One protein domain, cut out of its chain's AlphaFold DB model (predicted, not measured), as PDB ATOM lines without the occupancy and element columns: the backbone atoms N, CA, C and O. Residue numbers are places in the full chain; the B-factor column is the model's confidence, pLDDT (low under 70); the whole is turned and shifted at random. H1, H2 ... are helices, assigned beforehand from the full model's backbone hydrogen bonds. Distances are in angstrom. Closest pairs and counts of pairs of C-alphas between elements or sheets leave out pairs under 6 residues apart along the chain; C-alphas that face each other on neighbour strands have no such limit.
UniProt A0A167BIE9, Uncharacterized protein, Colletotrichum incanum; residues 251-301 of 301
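AT A GLANCE: This is residues 251 to 301 of the 301 residues of an uncharacterized protein of Colletotrichum incanum (UniProt A0A167BIE9). This is a loose, elongated trail of chain with little regular structure: short helix H1 lies toward one end, short helix H2 is well away from it, the loop of residues 283 to 289 sticks out at the far end, and the tail folds back from there. The printed part has 51 residues, 12 of them in two named helices, H1 then H2, with no named strand; the class is all helix. The radius of gyration of the C-alphas is 12.9 A and the spans are 39 by 21 by 17 A.

IN THESE COORDINATES: Find C-alpha 256 at (93.552, 89.506, 99.731), where H1 begins; it runs to residue 260, 6.3 A. H2, residues 274 to 280, runs 10.3 A to C-alpha 280 at (78.314, 96.878, 88.612).

HOW THE PARTS SIT: H1 and H2 are apart. In H1 every O i to N i+4 pair is within hydrogen-bond range; in H2 1 of 3 is, beside 4 of 4 O i to N i+3 pairs.

THE WHOLE: The C-alphas farthest apart, Ser 253 and Leu 286, are 40.2 A apart. The printed part has no cut. The 13-residue link from H1 to H2 is long. Look for pLDDT under 70 at residues 277 to 282 and 291 to 301.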
ATOM      1  N   ALA A 251      98.470  98.820 103.914       84.62
ATOM      2  CA  ALA A 251      97.371  98.614 102.971       84.62
ATOM      3  C   ALA A 251      97.839  97.917 101.678       84.62
ATOM      4  O   ALA A 251      97.146  97.045 101.139       84.62
ATOM      5  N   LEU A 252      99.036  98.256 101.185       89.44
ATOM      6  CA  LEU A 252      99.596  97.646  99.983       89.44
ATOM      7  C   LEU A 252      99.989  96.181 100.226       89.44
ATOM      8  O   LEU A 252      99.640  95.321  99.411       89.44
ATOM      9  N   SER A 253     100.627  95.906 101.366       92.19
ATOM     10  CA  SER A 253     101.102  94.583 101.793       92.19
ATOM     11  C   SER A 253     100.021  93.671 102.389       92.19
ATOM     12  O   SER A 253     100.296  92.498 102.639       92.19
ATOM     13  N   GLY A 254      98.802  94.170 102.610       88.81
ATOM     14  CA  GLY A 254      97.708  93.388 103.188       88.81
ATOM     15  C   GLY A 254      97.305  92.169 102.333       88.81
ATOM     16  O   GLY A 254      97.288  92.253 101.100       88.81
ATOM     17  N   PRO A 255      96.945  91.028 102.951       90.19
ATOM     18  CA  PRO A 255      96.479  89.847 102.227       90.19
ATOM     19  C   PRO A 255      95.123  90.105 101.554       90.19
ATOM     20  O   PRO A 255      94.344  90.951 101.992       90.19
ATOM     21  N   LYS A 256      94.805  89.342 100.496       85.31
ATOM     22  CA  LYS A 256      93.552  89.506  99.731       85.31
ATOM     23  C   LYS A 256      92.297  89.428 100.609       85.31
ATOM     24  O   LYS A 256      91.381  90.208 100.392       85.31
ATOM     25  N   SER A 257      92.302  88.553 101.617       84.31
ATOM     26  CA  SER A 257      91.212  88.406 102.590       84.31
ATOM     27  C   SER A 257      90.943  89.685 103.381       84.31
ATOM     28  O   SER A 257      89.791  90.035 103.599       84.31
ATOM     29  N   VAL A 258      91.996  90.409 103.776       86.75
ATOM     30  CA  VAL A 258      91.852  91.704 104.446       86.75
ATOM     31  C   VAL A 258      91.413  92.753 103.444       86.75
ATOM     32  O   VAL A 258      90.587  93.568 103.803       86.75
ATOM     33  N   LYS A 259      91.879  92.746 102.187       84.25
ATOM     34  CA  LYS A 259      91.470  93.750 101.185       84.25
ATOM     35  C   LYS A 259      89.971  93.708 100.873       84.25
ATOM     36  O   LYS A 259      89.371  94.777 100.836       84.25
ATOM     37  N   SER A 260      89.382  92.518 100.751       80.88
ATOM     38  CA  SER A 260      87.941  92.327 100.514       80.88
ATOM     39  C   SER A 260      87.070  92.437 101.772       80.88
ATOM     40  O   SER A 260      85.850  92.467 101.662       80.88
ATOM     41  N   ALA A 261      87.662  92.461 102.969       83.75
ATOM     42  CA  ALA A 261      86.910  92.611 104.211       83.75
ATOM     43  C   ALA A 261      86.388  94.046 104.399       83.75
ATOM     44  O   ALA A 261      86.988  95.012 103.914       83.75
ATOM     45  N   SER A 262      85.326  94.190 105.192       82.38
ATOM     46  CA  SER A 262      84.765  95.485 105.605       82.38
ATOM     47  C   SER A 262      85.694  96.298 106.515       82.38
ATOM     48  O   SER A 262      85.448  97.482 106.739       82.38
ATOM     49  N   GLN A 263      86.770  95.688 107.019       84.81
ATOM     50  CA  GLN A 263      87.765  96.324 107.879       84.81
ATOM     51  C   GLN A 263      89.176  96.213 107.289       84.81
ATOM     52  O   GLN A 263      89.473  95.320 106.488       84.81
ATOM     53  N   ASP A 264      90.043  97.164 107.632       84.62
ATOM     54  CA  ASP A 264      91.468  97.125 107.305       84.62
ATOM     55  C   ASP A 264      92.268  96.239 108.285       84.62
ATOM     56  O   ASP A 264      91.711  95.576 109.158       84.62
ATOM     57  N   LEU A 265      93.598  96.197 108.129       85.94
ATOM     58  CA  LEU A 265      94.480  95.401 108.995       85.94
ATOM     59  C   LEU A 265      94.517  95.908 110.449       85.94
ATOM     60  O   LEU A 265      94.916  95.170 111.347       85.94
ATOM     61  N   PHE A 266      94.119  97.157 110.675       83.69
ATOM     62  CA  PHE A 266      94.123  97.823 111.970       83.69
ATOM     63  C   PHE A 266      92.741  97.796 112.643       83.69
ATOM     64  O   PHE A 266      92.599  98.301 113.752       83.69
ATOM     65  N   GLY A 267      91.737  97.182 112.005       79.88
ATOM     66  CA  GLY A 267      90.367  97.097 112.512       79.88
ATOM     67  C   GLY A 267      89.510  98.327 112.203       79.88
ATOM     68  O   GLY A 267      88.382  98.413 112.688       79.88
ATOM     69  N   ASN A 268      89.999  99.263 111.386       81.31
ATOM     70  CA  ASN A 268      89.215 100.414 110.955       81.31
ATOM     71  C   ASN A 268      88.199  99.990 109.896       81.31
ATOM     72  O   ASN A 268      88.503  99.188 109.009       81.31
ATOM     73  N   LEU A 269      87.000 100.572 109.956       80.50
ATOM     74  CA  LEU A 269      85.973 100.383 108.934       80.50
ATOM     75  C   LEU A 269      86.443 100.982 107.606       80.50
ATOM     76  O   LEU A 269      86.847 102.145 107.541       80.50
ATOM     77  N   LYS A 270      86.367 100.195 106.533       79.19
ATOM     78  CA  LYS A 270      86.646 100.697 105.191       79.19
ATOM     79  C   LYS A 270      85.435 101.405 104.623       79.19
ATOM     80  O   LYS A 270      84.319 100.897 104.682       79.19
ATOM     81  N   ILE A 271      85.697 102.537 103.984       77.25
ATOM     82  CA  ILE A 271      84.705 103.239 103.183       77.25
ATOM     83  C   ILE A 271      84.678 102.565 101.801       77.25
ATOM     84  O   ILE A 271      85.708 102.564 101.118       77.25
ATOM     85  N   PRO A 272      83.557 101.950 101.389       72.81
ATOM     86  CA  PRO A 272      83.445 101.355 100.065       72.81
ATOM     87  C   PRO A 272      83.493 102.447  98.992       72.81
ATOM     88  O   PRO A 272      82.904 103.516  99.144       72.81
ATOM     89  N   MET A 273      84.189 102.168  97.892       74.50
ATOM     90  CA  MET A 273      84.212 103.057  96.730       74.50
ATOM     91  C   MET A 273      82.855 102.992  96.034       74.50
ATOM     92  O   MET A 273      82.481 101.944  95.511       74.50
ATOM     93  N   ILE A 274      82.104 104.094  96.033       73.19
ATOM     94  CA  ILE A 274      80.750 104.124  95.465       73.19
ATOM     95  C   ILE A 274      80.770 104.070  93.928       73.19
ATOM     96  O   ILE A 274      79.803 103.687  93.275       73.19
ATOM     97  N   GLU A 275      81.910 104.417  93.334       77.50
ATOM     98  CA  GLU A 275      82.134 104.449  91.893       77.50
ATOM     99  C   GLU A 275      82.089 103.051  91.268       77.50
ATOM    100  O   GLU A 275      81.718 102.908  90.098       77.50
ATOM    101  N   SER A 276      82.425 102.007  92.037       72.06
ATOM    102  CA  SER A 276      82.328 100.623  91.566       72.06
ATOM    103  C   SER A 276      80.867 100.212  91.356       72.06
ATOM    104  O   SER A 276      80.558  99.577  90.346       72.06
ATOM    105  N   PHE A 277      79.953 100.669  92.219       69.06
ATOM    106  CA  PHE A 277      78.518 100.380  92.132       69.06
ATOM    107  C   PHE A 277      77.867 100.990  90.895       69.06
ATOM    108  O   PHE A 277      77.025 100.348  90.265       69.06
ATOM    109  N   ARG A 278      78.326 102.168  90.459       69.56
ATOM    110  CA  ARG A 278      77.892 102.765  89.186       69.56
ATOM    111  C   ARG A 278      78.181 101.857  87.986       69.56
ATOM    112  O   ARG A 278      77.474 101.919  86.986       69.56
ATOM    113  N   THR A 279      79.223 101.033  88.080       68.19
ATOM    114  CA  THR A 279      79.640 100.133  86.999       68.19
ATOM    115  C   THR A 279      79.006  98.745  87.129       68.19
ATOM    116  O   THR A 279      78.698  98.131  86.112       68.19
ATOM    117  N   SER A 280      78.797  98.245  88.353       66.56
ATOM    118  CA  SER A 280      78.314  96.878  88.612       66.56
ATOM    119  C   SER A 280      76.794  96.747  88.763       66.56
ATOM    120  O   SER A 280      76.241  95.739  88.334       66.56
ATOM    121  N   SER A 281      76.121  97.736  89.359       63.50
ATOM    122  CA  SER A 281      74.707  97.639  89.776       63.50
ATOM    123  C   SER A 281      73.717  98.431  88.910       63.50
ATOM    124  O   SER A 281      72.514  98.380  89.150       63.50
ATOM    125  N   GLY A 282      74.193  99.091  87.848       69.12
ATOM    126  CA  GLY A 282      73.347  99.855  86.921       69.12
ATOM    127  C   GLY A 282      73.020 101.266  87.418       69.12
ATOM    128  O   GLY A 282      73.710 101.802  88.279       69.12
ATOM    129  N   GLU A 283      72.016 101.915  86.823       71.25
ATOM    130  CA  GLU A 283      71.553 103.229  87.292       71.25
ATOM    131  C   GLU A 283      70.890 103.112  88.677       71.25
ATOM    132  O   GLU A 283      70.281 102.078  88.967       71.25
ATOM    133  N   PRO A 284      71.014 104.139  89.541       73.62
ATOM    134  CA  PRO A 284      70.371 104.123  90.851       73.62
ATOM    135  C   PRO A 284      68.853 103.953  90.712       73.62
ATOM    136  O   PRO A 284      68.260 104.303  89.686       73.62
ATOM    137  N   GLY A 285      68.217 103.429  91.764       71.81
ATOM    138  CA  GLY A 285      66.761 103.333  91.835       71.81
ATOM    139  C   GLY A 285      66.085 104.699  91.681       71.81
ATOM    140  O   GLY A 285      66.723 105.751  91.755       71.81
ATOM    141  N   LEU A 286      64.761 104.709  91.490       76.94
ATOM    142  CA  LEU A 286      63.981 105.957  91.394       76.94
ATOM    143  C   LEU A 286      64.122 106.865  92.635       76.94
ATOM    144  O   LEU A 286      63.820 108.053  92.568       76.94
ATOM    145  N   ASP A 287      64.551 106.297  93.756       80.06
ATOM    146  CA  ASP A 287      64.841 106.932  95.040       80.06
ATOM    147  C   ASP A 287      66.290 107.446  95.165       80.06
ATOM    148  O   ASP A 287      66.633 108.074  96.164       80.06
ATOM    149  N   GLY A 288      67.133 107.221  94.154       73.81
ATOM    150  CA  GLY A 288      68.531 107.649  94.127       73.81
ATOM    151  C   GLY A 288      69.493 106.725  94.877       73.81
ATOM    152  O   GLY A 288      70.682 107.039  94.952       73.81
ATOM    153  N   TYR A 289      69.016 105.594  95.404       75.44
ATOM    154  CA  TYR A 289      69.836 104.641  96.151       75.44
ATOM    155  C   TYR A 289      70.292 103.466  95.277       75.44
ATOM    156  O   TYR A 289      69.591 103.013  94.370       75.44
ATOM    157  N   TYR A 290      71.493 102.961  95.568       71.94
ATOM    158  CA  TYR A 290      72.006 101.717  94.999       71.94
ATOM    159  C   TYR A 290      71.584 100.550  95.885       71.94
ATOM    160  O   TYR A 290      71.811 100.578  97.096       71.94
ATOM    161  N   ASN A 291      70.979  99.525  95.286       68.69
ATOM    162  CA  ASN A 291      70.599  98.325  96.017       68.69
ATOM    163  C   ASN A 291      71.842  97.444  96.180       68.69
ATOM    164  O   ASN A 291      72.376  96.922  95.202       68.69
ATOM    165  N   VAL A 292      72.342  97.357  97.408       67.50
ATOM    166  CA  VAL A 292      73.516  96.553  97.744       67.50
ATOM    167  C   VAL A 292      73.001  95.259  98.355       67.50
ATOM    168  O   VAL A 292      72.529  95.268  99.491       67.50
ATOM    169  N   ASP A 293      73.066  94.158  97.605       59.22
ATOM    170  CA  ASP A 293      72.757  92.834  98.145       59.22
ATOM    171  C   ASP A 293      73.785  92.509  99.240       59.22
ATOM    172  O   ASP A 293      74.931  92.144  98.974       59.22
ATOM    173  N   LEU A 294      73.380  92.691 100.499       57.53
ATOM    174  CA  LEU A 294      74.152  92.325 101.687       57.53
ATOM    175  C   LEU A 294      74.056  90.815 101.906       57.53
ATOM    176  O   LEU A 294      73.540  90.346 102.918       57.53
ATOM    177  N   ASP A 295      74.516  90.043 100.933       43.62
ATOM    178  CA  ASP A 295      74.603  88.604 101.080       43.62
ATOM    179  C   ASP A 295      75.816  88.310 101.987       43.62
ATOM    180  O   ASP A 295      76.955  88.600 101.603       43.62
ATOM    181  N   PRO A 296      75.639  87.750 103.201       50.56
ATOM    182  CA  PRO A 296      76.725  87.602 104.178       50.56
ATOM    183  C   PRO A 296      77.843  86.650 103.721       50.56
ATOM    184  O   PRO A 296      78.874  86.555 104.383       50.56
ATOM    185  N   ASN A 297      77.653  85.958 102.592       43.91
ATOM    186  CA  ASN A 297      78.616  85.045 101.984       43.91
ATOM    187  C   ASN A 297      79.142  85.490 100.611       43.91
ATOM    188  O   ASN A 297      79.991  84.796 100.051       43.91
ATOM    189  N   THR A 298      78.697  86.626 100.071       46.59
ATOM    190  CA  THR A 298      79.064  87.046  98.710       46.59
ATOM    191  C   THR A 298      79.898  88.321  98.762       46.59
ATOM    192  O   THR A 298      79.495  89.397  98.338       46.59
ATOM    193  N   SER A 299      81.116  88.199  99.299       43.22
ATOM    194  CA  SER A 299      82.170  89.204  99.125       43.22
ATOM    195  C   SER A 299      82.731  89.128  97.701       43.22
ATOM    196  O   SER A 299      83.768  88.516  97.451       43.22
ATOM    197  N   THR A 300      82.030  89.741  96.756       39.31
ATOM    198  CA  THR A 300      82.560  90.138  95.445       39.31
ATOM    199  C   THR A 300      82.043  91.556  95.225       39.31
ATOM    200  O   THR A 300      80.834  91.742  95.168       39.31
ATOM    201  N   VAL A 301      82.858  92.608  95.210       38.06
ATOM    202  CA  VAL A 301      84.068  92.852  94.409       38.06
ATOM    203  C   VAL A 301      84.997  93.808  95.157       38.06
ATOM    204  O   VAL A 301      84.473  94.738  95.806       38.06
TER     205      VAL A 301